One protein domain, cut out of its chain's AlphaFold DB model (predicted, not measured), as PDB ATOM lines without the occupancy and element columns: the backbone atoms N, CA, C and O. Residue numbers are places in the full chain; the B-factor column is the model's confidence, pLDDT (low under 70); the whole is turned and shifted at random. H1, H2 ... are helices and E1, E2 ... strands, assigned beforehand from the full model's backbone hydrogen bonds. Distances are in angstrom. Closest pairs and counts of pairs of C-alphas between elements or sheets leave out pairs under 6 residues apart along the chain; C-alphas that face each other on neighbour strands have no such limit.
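What this domain is: This is residues 39 to 120 of the 1249 residues of an uncharacterized protein of Flexibacter sp. CG_4_10_14_3_um_filter_32_15 (UniProt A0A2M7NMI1). Two small twisted sheets lie face to face as a sandwich, their strands crossed: E2, E3, E6 and E5 make one layer, E1, E7 and E4 the other. The short helix H1 is over E4, and the long links E3 to E4 and E6 to E7 reach to opposite ends of the longest axis. The printed part has 82 residues, with one named helix and seven named strands in the order E1 E2 E3 E4 H1 E5 E6 E7; both sheets are antiparallel, ordered E2 - E3 - E6 - E5 and E1 - E7 - E4. The class is mostly strand; the whole is compact, with a radius of gyration of the C-alphas of 12.3 A, yet elongated in outline, spanning 38 by 23 by 18 A.

Where its parts are: In the four-stranded sheet, E2 is residues 46 to 48, E3 residues 51 to 55 at 13.4 A, E6 residues 95 to 99 at 12.3 A and E5 residues 86 to 90 at 12.7 A. In the other sheet, E1 is residues 39 to 44 at 16.4 A, beginning at C-alpha 39 (-20.430, -4.850, -46.397). E7, residues 112 to 118, measures 19.3 A and ends at C-alpha 118 (-15.973, -1.498, -43.469). E4, residues 67 to 74, measures 21.3 A and bends by 53 degrees at residue 71. H1 is residues 79 to 83, 6.4 A long.

How they stand to each other: E2 and E3 form a hairpin, with N 46 and O 53 at 2.8 A. E3 and E6 are antiparallel at 163 degrees, with N 98 and O 52 at 2.7 A. E5 and E6 form the other hairpin, with N 88 and O 97 at 2.7 A. The two sheets have 29 pairs of C-alphas within 10 A, and their strands stand at 70 degrees to each other. In the second sheet E7 is the inner strand: N 41 and O 115 of E1 and E7 are 2.9 A apart, N 116 and O 69 of E7 and E4 2.8 A. E1 runs on into E2 at 64 degrees, across a break of 1 residue. The closest C-alphas of E4 and E5 are those of Ile 68 and Pro 87, at 6.3 A. H1 is on the sheet E1 E7 E4 at a height of 8.1 A, only just over E4, on which 3 of its 5 C-alphas fall; its O i to N i+4 pair is within hydrogen-bond range.

The domain as a whole: The two C-alphas farthest apart, those of Asp 61 and Asn 103, are 38.4 A apart. The printed part has no cut. The links E3 to E4, 11 residues, and E6 to E7, 12 residues, are long. Mean pLDDT of the printed part is 71.8; 30 residues are under 70, among them 55 to 66 and 99 to 108.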
ATOM      1  N   LYS A  39     -19.277  -3.957 -46.593       72.94
ATOM      2  CA  LYS A  39     -20.430  -4.850 -46.397       72.94
ATOM      3  C   LYS A  39     -21.687  -4.028 -46.125       72.94
ATOM      4  O   LYS A  39     -21.594  -2.912 -45.620       72.94
ATOM      5  N   THR A  40     -22.867  -4.561 -46.445       80.56
ATOM      6  CA  THR A  40     -24.154  -3.946 -46.072       80.56
ATOM      7  C   THR A  40     -25.024  -4.937 -45.302       80.56
ATOM      8  O   THR A  40     -25.011  -6.129 -45.601       80.56
ATOM      9  N   LYS A  41     -25.741  -4.474 -44.270       79.81
ATOM     10  CA  LYS A  41     -26.612  -5.319 -43.431       79.81
ATOM     11  C   LYS A  41     -27.801  -4.510 -42.911       79.81
ATOM     12  O   LYS A  41     -27.634  -3.358 -42.517       79.81
ATOM     13  N   TRP A  42     -28.987  -5.115 -42.905       80.50
ATOM     14  CA  TRP A  42     -30.146  -4.594 -42.176       80.50
ATOM     15  C   TRP A  42     -30.020  -4.960 -40.703       80.50
ATOM     16  O   TRP A  42     -29.778  -6.122 -40.378       80.50
ATOM     17  N   ILE A  43     -30.187  -3.980 -39.820       81.00
ATOM     18  CA  ILE A  43     -30.154  -4.195 -38.375       81.00
ATOM     19  C   ILE A  43     -31.454  -3.670 -37.773       81.00
ATOM     20  O   ILE A  43     -31.888  -2.563 -38.089       81.00
ATOM     21  N   ALA A  44     -32.083  -4.488 -36.931       79.94
ATOM     22  CA  ALA A  44     -33.242  -4.074 -36.152       79.94
ATOM     23  C   ALA A  44     -32.822  -3.029 -35.111       79.94
ATOM     24  O   ALA A  44     -31.782  -3.182 -34.464       79.94
ATOM     25  N   VAL A  45     -33.621  -1.975 -34.957       79.75
ATOM     26  CA  VAL A  45     -33.324  -0.876 -34.031       79.75
ATOM     27  C   VAL A  45     -34.371  -0.792 -32.927       79.75
ATOM     28  O   VAL A  45     -35.560  -0.994 -33.148       79.75
ATOM     29  N   SER A  46     -33.920  -0.480 -31.718       77.31
ATOM     30  CA  SER A  46     -34.759  -0.187 -30.559       77.31
ATOM     31  C   SER A  46     -34.665   1.305 -30.248       77.31
ATOM     32  O   SER A  46     -33.561   1.844 -30.123       77.31
ATOM     33  N   LYS A  47     -35.808   1.989 -30.143       74.69
ATOM     34  CA  LYS A  47     -35.861   3.407 -29.768       74.69
ATOM     35  C   LYS A  47     -35.729   3.545 -28.253       74.69
ATOM     36  O   LYS A  47     -36.521   2.958 -27.522       74.69
ATOM     37  N   ASN A  48     -34.775   4.354 -27.799       67.81
ATOM     38  CA  ASN A  48     -34.593   4.694 -26.392       67.81
ATOM     39  C   ASN A  48     -34.474   6.222 -26.257       67.81
ATOM     40  O   ASN A  48     -33.527   6.834 -26.760       67.81
ATOM     41  N   ASN A  49     -35.471   6.845 -25.619       70.69
ATOM     42  CA  ASN A  49     -35.687   8.297 -25.590       70.69
ATOM     43  C   ASN A  49     -35.612   8.930 -27.002       70.69
ATOM     44  O   ASN A  49     -36.469   8.662 -27.847       70.69
ATOM     45  N   ASN A  50     -34.562   9.724 -27.258       65.44
ATOM     46  CA  ASN A  50     -34.308  10.469 -28.499       65.44
ATOM     47  C   ASN A  50     -33.231   9.818 -29.392       65.44
ATOM     48  O   ASN A  50     -32.685  10.470 -30.277       65.44
ATOM     49  N   SER A  51     -32.888   8.548 -29.169       67.94
ATOM     50  CA  SER A  51     -31.863   7.834 -29.945       67.94
ATOM     51  C   SER A  51     -32.337   6.434 -30.327       67.94
ATOM     52  O   SER A  51     -33.179   5.840 -29.650       67.94
ATOM     53  N   TYR A  52     -31.802   5.903 -31.421       76.50
ATOM     54  CA  TYR A  52     -32.013   4.513 -31.811       76.50
ATOM     55  C   TYR A  52     -30.772   3.703 -31.475       76.50
ATOM     56  O   TYR A  52     -29.654   4.150 -31.692       76.50
ATOM     57  N   THR A  53     -30.951   2.497 -30.956       74.25
ATOM     58  CA  THR A  53     -29.841   1.614 -30.592       74.25
ATOM     59  C   THR A  53     -30.000   0.269 -31.276       74.25
ATOM     60  O   THR A  53     -31.112  -0.243 -31.411       74.25
ATOM     61  N   ALA A  54     -28.890  -0.302 -31.730       72.88
ATOM     62  CA  ALA A  54     -28.870  -1.624 -32.330       72.88
ATOM     63  C   ALA A  54     -27.697  -2.435 -31.797       72.88
ATOM     64  O   ALA A  54     -26.557  -1.965 -31.773       72.88
ATOM     65  N   PHE A  55     -27.966  -3.672 -31.396       67.25
ATOM     66  CA  PHE A  55     -26.916  -4.576 -30.951       67.25
ATOM     67  C   PHE A  55     -26.092  -5.062 -32.141       67.25
ATOM     68  O   PHE A  55     -26.629  -5.611 -33.106       67.25
ATOM     69  N   TRP A  56     -24.772  -4.890 -32.059       66.75
ATOM     70  CA  TRP A  56     -23.855  -5.485 -33.020       66.75
ATOM     71  C   TRP A  56     -23.618  -6.940 -32.626       66.75
ATOM     72  O   TRP A  56     -22.745  -7.252 -31.817       66.75
ATOM     73  N   LEU A  57     -24.447  -7.840 -33.158       56.81
ATOM     74  CA  LEU A  57     -24.321  -9.269 -32.887       56.81
ATOM     75  C   LEU A  57     -22.956  -9.783 -33.363       56.81
ATOM     76  O   LEU A  57     -22.597  -9.696 -34.538       56.81
ATOM     77  N   LYS A  58     -22.214 -10.306 -32.385       53.56
ATOM     78  CA  LYS A  58     -20.855 -10.838 -32.437       53.56
ATOM     79  C   LYS A  58     -20.802 -12.075 -33.342       53.56
ATOM     80  O   LYS A  58     -20.821 -13.202 -32.861       53.56
ATOM     81  N   GLU A  59     -20.742 -11.883 -34.657       53.16
ATOM     82  CA  GLU A  59     -20.160 -12.902 -35.536       53.16
ATOM     83  C   GLU A  59     -18.686 -13.016 -35.116       53.16
ATOM     84  O   GLU A  59     -17.915 -12.070 -35.282       53.16
ATOM     85  N   ILE A  60     -18.349 -14.135 -34.467       42.81
ATOM     86  CA  ILE A  60     -17.179 -14.392 -33.601       42.81
ATOM     87  C   ILE A  60     -15.791 -14.142 -34.242       42.81
ATOM     88  O   ILE A  60     -14.781 -14.263 -33.563       42.81
ATOM     89  N   ASP A  61     -15.709 -13.662 -35.482       46.78
ATOM     90  CA  ASP A  61     -14.457 -13.522 -36.231       46.78
ATOM     91  C   ASP A  61     -14.211 -12.132 -36.868       46.78
ATOM     92  O   ASP A  61     -13.385 -12.027 -37.777       46.78
ATOM     93  N   SER A  62     -14.866 -11.043 -36.423       54.19
ATOM     94  CA  SER A  62     -14.599  -9.689 -36.966       54.19
ATOM     95  C   SER A  62     -14.453  -8.571 -35.918       54.19
ATOM     96  O   SER A  62     -15.200  -8.500 -34.943       54.19
ATOM     97  N   LEU A  63     -13.456  -7.698 -36.131       58.38
ATOM     98  CA  LEU A  63     -13.234  -6.452 -35.384       58.38
ATOM     99  C   LEU A  63     -14.400  -5.460 -35.592       58.38
ATOM    100  O   LEU A  63     -15.092  -5.551 -36.611       58.38
ATOM    101  N   PRO A  64     -14.615  -4.502 -34.666       63.38
ATOM    102  CA  PRO A  64     -15.631  -3.462 -34.824       63.38
ATOM    103  C   PRO A  64     -15.463  -2.700 -36.152       63.38
ATOM    104  O   PRO A  64     -14.333  -2.529 -36.626       63.38
ATOM    105  N   PRO A  65     -16.569  -2.261 -36.780       69.19
ATOM    106  CA  PRO A  65     -16.518  -1.569 -38.063       69.19
ATOM    107  C   PRO A  65     -15.755  -0.243 -37.945       69.19
ATOM    108  O   PRO A  65     -15.978   0.528 -37.015       69.19
ATOM    109  N   ILE A  66     -14.866   0.030 -38.904       68.69
ATOM    110  CA  ILE A  66     -14.041   1.254 -38.941       68.69
ATOM    111  C   ILE A  66     -14.894   2.464 -39.334       68.69
ATOM    112  O   ILE A  66     -14.675   3.580 -38.875       68.69
ATOM    113  N   SER A  67     -15.871   2.236 -40.209       76.94
ATOM    114  CA  SER A  67     -16.823   3.235 -40.673       76.94
ATOM    115  C   SER A  67     -18.202   2.596 -40.790       76.94
ATOM    116  O   SER A  67     -18.315   1.427 -41.170       76.94
ATOM    117  N   ILE A  68     -19.244   3.350 -40.432       80.62
ATOM    118  CA  ILE A  68     -20.647   2.961 -40.585       80.62
ATOM    119  C   ILE A  68     -21.370   4.109 -41.293       80.62
ATOM    120  O   ILE A  68     -21.235   5.266 -40.906       80.62
ATOM    121  N   GLN A  69     -22.156   3.790 -42.315       82.38
ATOM    122  CA  GLN A  69     -23.042   4.727 -43.001       82.38
ATOM    123  C   GLN A  69     -24.450   4.146 -43.071       82.38
ATOM    124  O   GLN A  69     -24.612   2.957 -43.335       82.38
ATOM    125  N   VAL A  70     -25.473   4.972 -42.858       82.50
ATOM    126  CA  VAL A  70     -26.870   4.563 -43.044       82.50
ATOM    127  C   VAL A  70     -27.246   4.715 -44.515       82.50
ATOM    128  O   VAL A  70     -27.050   5.780 -45.094       82.50
ATOM    129  N   LEU A  71     -27.776   3.651 -45.117       83.69
ATOM    130  CA  LEU A  71     -28.200   3.633 -46.518       83.69
ATOM    131  C   LEU A  71     -29.712   3.817 -46.661       83.69
ATOM    132  O   LEU A  71     -30.165   4.636 -47.453       83.69
ATOM    133  N   GLU A  72     -30.489   3.042 -45.905       84.25
ATOM    134  CA  GLU A  72     -31.951   2.963 -46.012       84.25
ATOM    135  C   GLU A  72     -32.563   2.702 -44.626       84.25
ATOM    136  O   GLU A  72     -31.912   2.139 -43.743       84.25
ATOM    137  N   THR A  73     -33.831   3.062 -44.434       82.88
ATOM    138  CA  THR A  73     -34.594   2.792 -43.203       82.88
ATOM    139  C   THR A  73     -35.932   2.133 -43.528       82.88
ATOM    140  O   THR A  73     -36.422   2.244 -44.652       82.88
ATOM    141  N   LYS A  74     -36.547   1.455 -42.552       81.31
ATOM    142  CA  LYS A  74     -37.939   0.985 -42.627       81.31
ATOM    143  C   LYS A  74     -38.754   1.538 -41.446       81.31
ATOM    144  O   LYS A  74     -38.373   1.245 -40.311       81.31
ATOM    145  N   PRO A  75     -39.849   2.293 -41.688       72.56
ATOM    146  CA  PRO A  75     -40.322   2.779 -42.995       72.56
ATOM    147  C   PRO A  75     -39.315   3.730 -43.679       72.56
ATOM    148  O   PRO A  75     -38.399   4.255 -43.041       72.56
ATOM    149  N   GLN A  76     -39.436   3.878 -45.001       77.00
ATOM    150  CA  GLN A  76     -38.443   4.559 -45.838       77.00
ATOM    151  C   GLN A  76     -38.476   6.078 -45.626       77.00
ATOM    152  O   GLN A  76     -39.478   6.728 -45.913       77.00
ATOM    153  N   LEU A  77     -37.375   6.636 -45.116       78.81
ATOM    154  CA  LEU A  77     -37.173   8.078 -44.951       78.81
ATOM    155  C   LEU A  77     -36.594   8.710 -46.228       78.81
ATOM    156  O   LEU A  77     -35.970   8.030 -47.047       78.81
ATOM    157  N   SER A  78     -36.764  10.027 -46.394       76.31
ATOM    158  CA  SER A  78     -36.137  10.766 -47.503       76.31
ATOM    159  C   SER A  78     -34.605  10.797 -47.370       76.31
ATOM    160  O   SER A  78     -34.066  10.738 -46.263       76.31
ATOM    161  N   GLN A  79     -33.868  10.939 -48.481       73.38
ATOM    162  CA  GLN A  79     -32.395  10.943 -48.432       73.38
ATOM    163  C   GLN A  79     -31.806  12.062 -47.555       73.38
ATOM    164  O   GLN A  79     -30.769  11.854 -46.923       73.38
ATOM    165  N   ASN A  80     -32.463  13.224 -47.467       73.12
ATOM    166  CA  ASN A  80     -32.027  14.299 -46.570       73.12
ATOM    167  C   ASN A  80     -32.229  13.927 -45.095       73.12
ATOM    168  O   ASN A  80     -31.358  14.216 -44.279       73.12
ATOM    169  N   GLN A  81     -33.311  13.221 -44.758       71.94
ATOM    170  CA  GLN A  81     -33.548  12.732 -43.397       71.94
ATOM    171  C   GLN A  81     -32.563  11.621 -43.011       71.94
ATOM    172  O   GLN A  81     -32.034  11.639 -41.903       71.94
ATOM    173  N   ILE A  82     -32.223  10.708 -43.929       74.56
ATOM    174  CA  ILE A  82     -31.242   9.640 -43.671       74.56
ATOM    175  C   ILE A  82     -29.857  10.214 -43.326       74.56
ATOM    176  O   ILE A  82     -29.209   9.722 -42.404       74.56
ATOM    177  N   LYS A  83     -29.425  11.297 -43.993       73.00
ATOM    178  CA  LYS A  83     -28.136  11.960 -43.706       73.00
ATOM    179  C   LYS A  83     -28.031  12.536 -42.288       73.00
ATOM    180  O   LYS A  83     -26.916  12.737 -41.811       73.00
ATOM    181  N   THR A  84     -29.154  12.805 -41.619       72.38
ATOM    182  CA  THR A  84     -29.152  13.307 -40.232       72.38
ATOM    183  C   THR A  84     -28.917  12.211 -39.189       72.38
ATOM    184  O   THR A  84     -28.567  12.522 -38.052       72.38
ATOM    185  N   ILE A  85     -29.047  10.933 -39.564       76.19
ATOM    186  CA  ILE A  85     -28.831   9.798 -38.664       76.19
ATOM    187  C   ILE A  85     -27.332   9.484 -38.617       76.19
ATOM    188  O   ILE A  85     -26.781   8.908 -39.559       76.19
ATOM    189  N   LYS A  86     -26.662   9.842 -37.515       77.06
ATOM    190  CA  LYS A  86     -25.230   9.569 -37.321       77.06
ATOM    191  C   LYS A  86     -25.021   8.294 -36.492       77.06
ATOM    192  O   LYS A  86     -25.388   8.281 -35.318       77.06
ATOM    193  N   PRO A  87     -24.450   7.222 -37.075       81.44
ATOM    194  CA  PRO A  87     -24.099   6.022 -36.330       81.44
ATOM    195  C   PRO A  87     -22.775   6.202 -35.575       81.44
ATOM    196  O   PRO A  87     -21.740   6.479 -36.178       81.44
ATOM    197  N   THR A  88     -22.795   5.951 -34.271       78.75
ATOM    198  CA  THR A  88     -21.632   5.913 -33.382       78.75
ATOM    199  C   THR A  88     -21.530   4.521 -32.761       78.75
ATOM    200  O   THR A  88     -22.479   4.028 -32.153       78.75
ATOM    201  N   TYR A  89     -20.383   3.851 -32.894       77.69
ATOM    202  CA  TYR A  89     -20.165   2.546 -32.262       77.69
ATOM    203  C   TYR A  89     -19.674   2.720 -30.820       77.69
ATOM    204  O   TYR A  89     -18.633   3.332 -30.586       77.69
ATOM    205  N   ASN A  90     -20.394   2.160 -29.846       72.31
ATOM    206  CA  ASN A  90     -19.933   2.106 -28.462       72.31
ATOM    207  C   ASN A  90     -19.109   0.827 -28.243       72.31
ATOM    208  O   ASN A  90     -19.659  -0.276 -28.210       72.31
ATOM    209  N   PHE A  91     -17.792   0.989 -28.078       64.25
ATOM    210  CA  PHE A  91     -16.850  -0.127 -27.948       64.25
ATOM    211  C   PHE A  91     -17.073  -0.983 -26.697       64.25
ATOM    212  O   PHE A  91     -16.952  -2.204 -26.783       64.25
ATOM    213  N   GLU A  92     -17.424  -0.379 -25.560       65.25
ATOM    214  CA  GLU A  92     -17.643  -1.115 -24.307       65.25
ATOM    215  C   GLU A  92     -18.910  -1.969 -24.357       65.25
ATOM    216  O   GLU A  92     -18.908  -3.119 -23.924       65.25
ATOM    217  N   LYS A  93     -19.998  -1.416 -24.905       68.50
ATOM    218  CA  LYS A  93     -21.315  -2.069 -24.923       68.50
ATOM    219  C   LYS A  93     -21.570  -2.910 -26.176       68.50
ATOM    220  O   LYS A  93     -22.558  -3.635 -26.215       68.50
ATOM    221  N   GLN A  94     -20.700  -2.824 -27.186       70.94
ATOM    222  CA  GLN A  94     -20.833  -3.503 -28.484       70.94
ATOM    223  C   GLN A  94     -22.169  -3.216 -29.194       70.94
ATOM    224  O   GLN A  94     -22.788  -4.094 -29.799       70.94
ATOM    225  N   ILE A  95     -22.622  -1.965 -29.129       76.69
ATOM    226  CA  ILE A  95     -23.857  -1.496 -29.774       76.69
ATOM    227  C   ILE A  95     -23.554  -0.336 -30.719       76.69
ATOM    228  O   ILE A  95     -22.648   0.460 -30.462       76.69
ATOM    229  N   ILE A  96     -24.331  -0.216 -31.794       76.25
ATOM    230  CA  ILE A  96     -24.384   1.005 -32.598       76.25
ATOM    231  C   ILE A  96     -25.479   1.891 -32.019       76.25
ATOM    232  O   ILE A  96     -26.642   1.490 -31.928       76.25
ATOM    233  N   LEU A  97     -25.085   3.096 -31.631       79.88
ATOM    234  CA  LEU A  97     -25.974   4.189 -31.286       79.88
ATOM    235  C   LEU A  97     -26.210   5.009 -32.553       79.88
ATOM    236  O   LEU A  97     -25.269   5.348 -33.257       79.88
ATOM    237  N   PHE A  98     -27.458   5.301 -32.866       78.44
ATOM    238  CA  PHE A  98     -27.845   6.206 -33.934       78.44
ATOM    239  C   PHE A  98     -28.434   7.445 -33.264       78.44
ATOM    240  O   PHE A  98     -29.590   7.440 -32.821       78.44
ATOM    241  N   ASP A  99     -27.613   8.483 -33.141       69.81
ATOM    242  CA  ASP A  99     -28.006   9.722 -32.476       69.81
ATOM    243  C   ASP A  99     -28.955  10.501 -33.400       69.81
ATOM    244  O   ASP A  99     -28.615  10.775 -34.557       69.81
ATOM    245  N   SER A 100     -30.171  10.818 -32.928       59.78
ATOM    246  CA  SER A 100     -31.123  11.608 -33.720       59.78
ATOM    247  C   SER A 100     -30.792  13.092 -33.597       59.78
ATOM    248  O   SER A 100     -30.735  13.644 -32.499       59.78
ATOM    249  N   ILE A 101     -30.540  13.747 -34.731       56.28
ATOM    250  CA  ILE A 101     -30.291  15.189 -34.791       56.28
ATOM    251  C   ILE A 101     -31.188  15.789 -35.880       56.28
ATOM    252  O   ILE A 101     -30.736  16.143 -36.964       56.28
ATOM    253  N   SER A 102     -32.487  15.855 -35.578       58.56
ATOM    254  CA  SER A 102     -33.465  16.829 -36.091       58.56
ATOM    255  C   SER A 102     -34.788  16.660 -35.323       58.56
ATOM    256  O   SER A 102     -35.200  15.537 -35.026       58.56
ATOM    257  N   ASN A 103     -35.481  17.757 -34.990       58.69
ATOM    258  CA  ASN A 103     -36.796  17.691 -34.321       58.69
ATOM    259  C   ASN A 103     -37.859  16.965 -35.177       58.69
ATOM    260  O   ASN A 103     -38.845  16.467 -34.643       58.69
ATOM    261  N   GLU A 104     -37.641  16.838 -36.490       58.53
ATOM    262  CA  GLU A 104     -38.565  16.204 -37.441       58.53
ATOM    263  C   GLU A 104     -38.649  14.669 -37.318       58.53
ATOM    264  O   GLU A 104     -39.640  14.076 -37.743       58.53
ATOM    265  N   LEU A 105     -37.654  14.006 -36.713       61.59
ATOM    266  CA  LEU A 105     -37.600  12.539 -36.588       61.59
ATOM    267  C   LEU A 105     -38.016  12.017 -35.199       61.59
ATOM    268  O   LEU A 105     -38.000  10.807 -34.956       61.59
ATOM    269  N   GLN A 106     -38.425  12.901 -34.280       63.19
ATOM    270  CA  GLN A 106     -38.750  12.529 -32.896       63.19
ATOM    271  C   GLN A 106     -39.988  11.628 -32.770       63.19
ATOM    272  O   GLN A 106     -40.042  10.828 -31.837       63.19
ATOM    273  N   ASN A 107     -40.935  11.671 -33.714       62.00
ATOM    274  CA  ASN A 107     -42.170  10.870 -33.668       62.00
ATOM    275  C   ASN A 107     -42.213   9.692 -34.651       62.00
ATOM    276  O   ASN A 107     -43.140   8.886 -34.601       62.00
ATOM    277  N   THR A 108     -41.214   9.533 -35.517       67.38
ATOM    278  CA  THR A 108     -41.125   8.363 -36.398       67.38
ATOM    279  C   THR A 108     -40.647   7.161 -35.584       67.38
ATOM    280  O   THR A 108     -39.803   7.338 -34.705       67.38
ATOM    281  N   ARG A 109     -41.177   5.955 -35.840       73.00
ATOM    282  CA  ARG A 109     -40.710   4.683 -35.256       73.00
ATOM    283  C   ARG A 109     -40.060   3.858 -36.365       73.00
ATOM    284  O   ARG A 109     -40.743   3.468 -37.306       73.00
ATOM    285  N   LEU A 110     -38.749   3.657 -36.277       75.88
ATOM    286  CA  LEU A 110     -38.000   2.811 -37.207       75.88
ATOM    287  C   LEU A 110     -37.966   1.369 -36.692       75.88
ATOM    288  O   LEU A 110     -37.662   1.153 -35.521       75.88
ATOM    289  N   ASP A 111     -38.233   0.406 -37.571       80.38
ATOM    290  CA  ASP A 111     -38.113  -1.026 -37.266       80.38
ATOM    291  C   ASP A 111     -36.699  -1.536 -37.559       80.38
ATOM    292  O   ASP A 111     -36.116  -2.313 -36.801       80.38
ATOM    293  N   SER A 112     -36.117  -1.099 -38.679       79.75
ATOM    294  CA  SER A 112     -34.767  -1.501 -39.077       79.75
ATOM    295  C   SER A 112     -34.065  -0.440 -39.917       79.75
ATOM    296  O   SER A 112     -34.693   0.351 -40.625       79.75
ATOM    297  N   ILE A 113     -32.737  -0.438 -39.831       85.06
ATOM    298  CA  ILE A 113     -31.847   0.459 -40.564       85.06
ATOM    299  C   ILE A 113     -30.842  -0.392 -41.342       85.06
ATOM    300  O   ILE A 113     -30.185  -1.272 -40.782       85.06
ATOM    301  N   LYS A 114     -30.718  -0.141 -42.646       86.00
ATOM    302  CA  LYS A 114     -29.689  -0.734 -43.497       86.00
ATOM    303  C   LYS A 114     -28.437   0.105 -43.384       86.00
ATOM    304  O   LYS A 114     -28.444   1.280 -43.747       86.00
ATOM    305  N   ILE A 115     -27.359  -0.504 -42.923       84.31
ATOM    306  CA  ILE A 115     -26.063   0.157 -42.832       84.31
ATOM    307  C   ILE A 115     -25.074  -0.431 -43.833       84.31
ATOM    308  O   ILE A 115     -25.138  -1.617 -44.163       84.31
ATOM    309  N   SER A 116     -24.139   0.397 -44.279       84.38
ATOM    310  CA  SER A 116     -22.892  -0.006 -44.913       84.38
ATOM    311  C   SER A 116     -21.748   0.158 -43.927       84.38
ATOM    312  O   SER A 116     -21.703   1.158 -43.216       84.38
ATOM    313  N   TYR A 117     -20.833  -0.804 -43.867       80.88
ATOM    314  CA  TYR A 117     -19.685  -0.734 -42.975       80.88
ATOM    315  C   TYR A 117     -18.435  -1.380 -43.567       80.88
ATOM    316  O   TYR A 117     -18.518  -2.317 -44.364       80.88
ATOM    317  N   GLN A 118     -17.267  -0.892 -43.149       73.81
ATOM    318  CA  GLN A 118     -15.973  -1.498 -43.469       73.81
ATOM    319  C   GLN A 118     -15.419  -2.254 -42.264       73.81
ATOM    320  O   GLN A 118     -15.301  -1.704 -41.169       73.81
ATOM    321  N   THR A 119     -15.040  -3.511 -42.478       66.44
ATOM    322  CA  THR A 119     -14.331  -4.329 -41.486       66.44
ATOM    323  C   THR A 119     -12.847  -4.377 -41.811       66.44
ATOM    324  O   THR A 119     -12.480  -4.512 -42.979       66.44
ATOM    325  N   ILE A 120     -11.991  -4.337 -40.792       59.72
ATOM    326  CA  ILE A 120     -10.562  -4.595 -40.982       59.72
ATOM    327  C   ILE A 120     -10.385  -6.091 -41.298       59.72
ATOM    328  O   ILE A 120     -10.925  -6.915 -40.555       59.72
TER     329      ILE A 120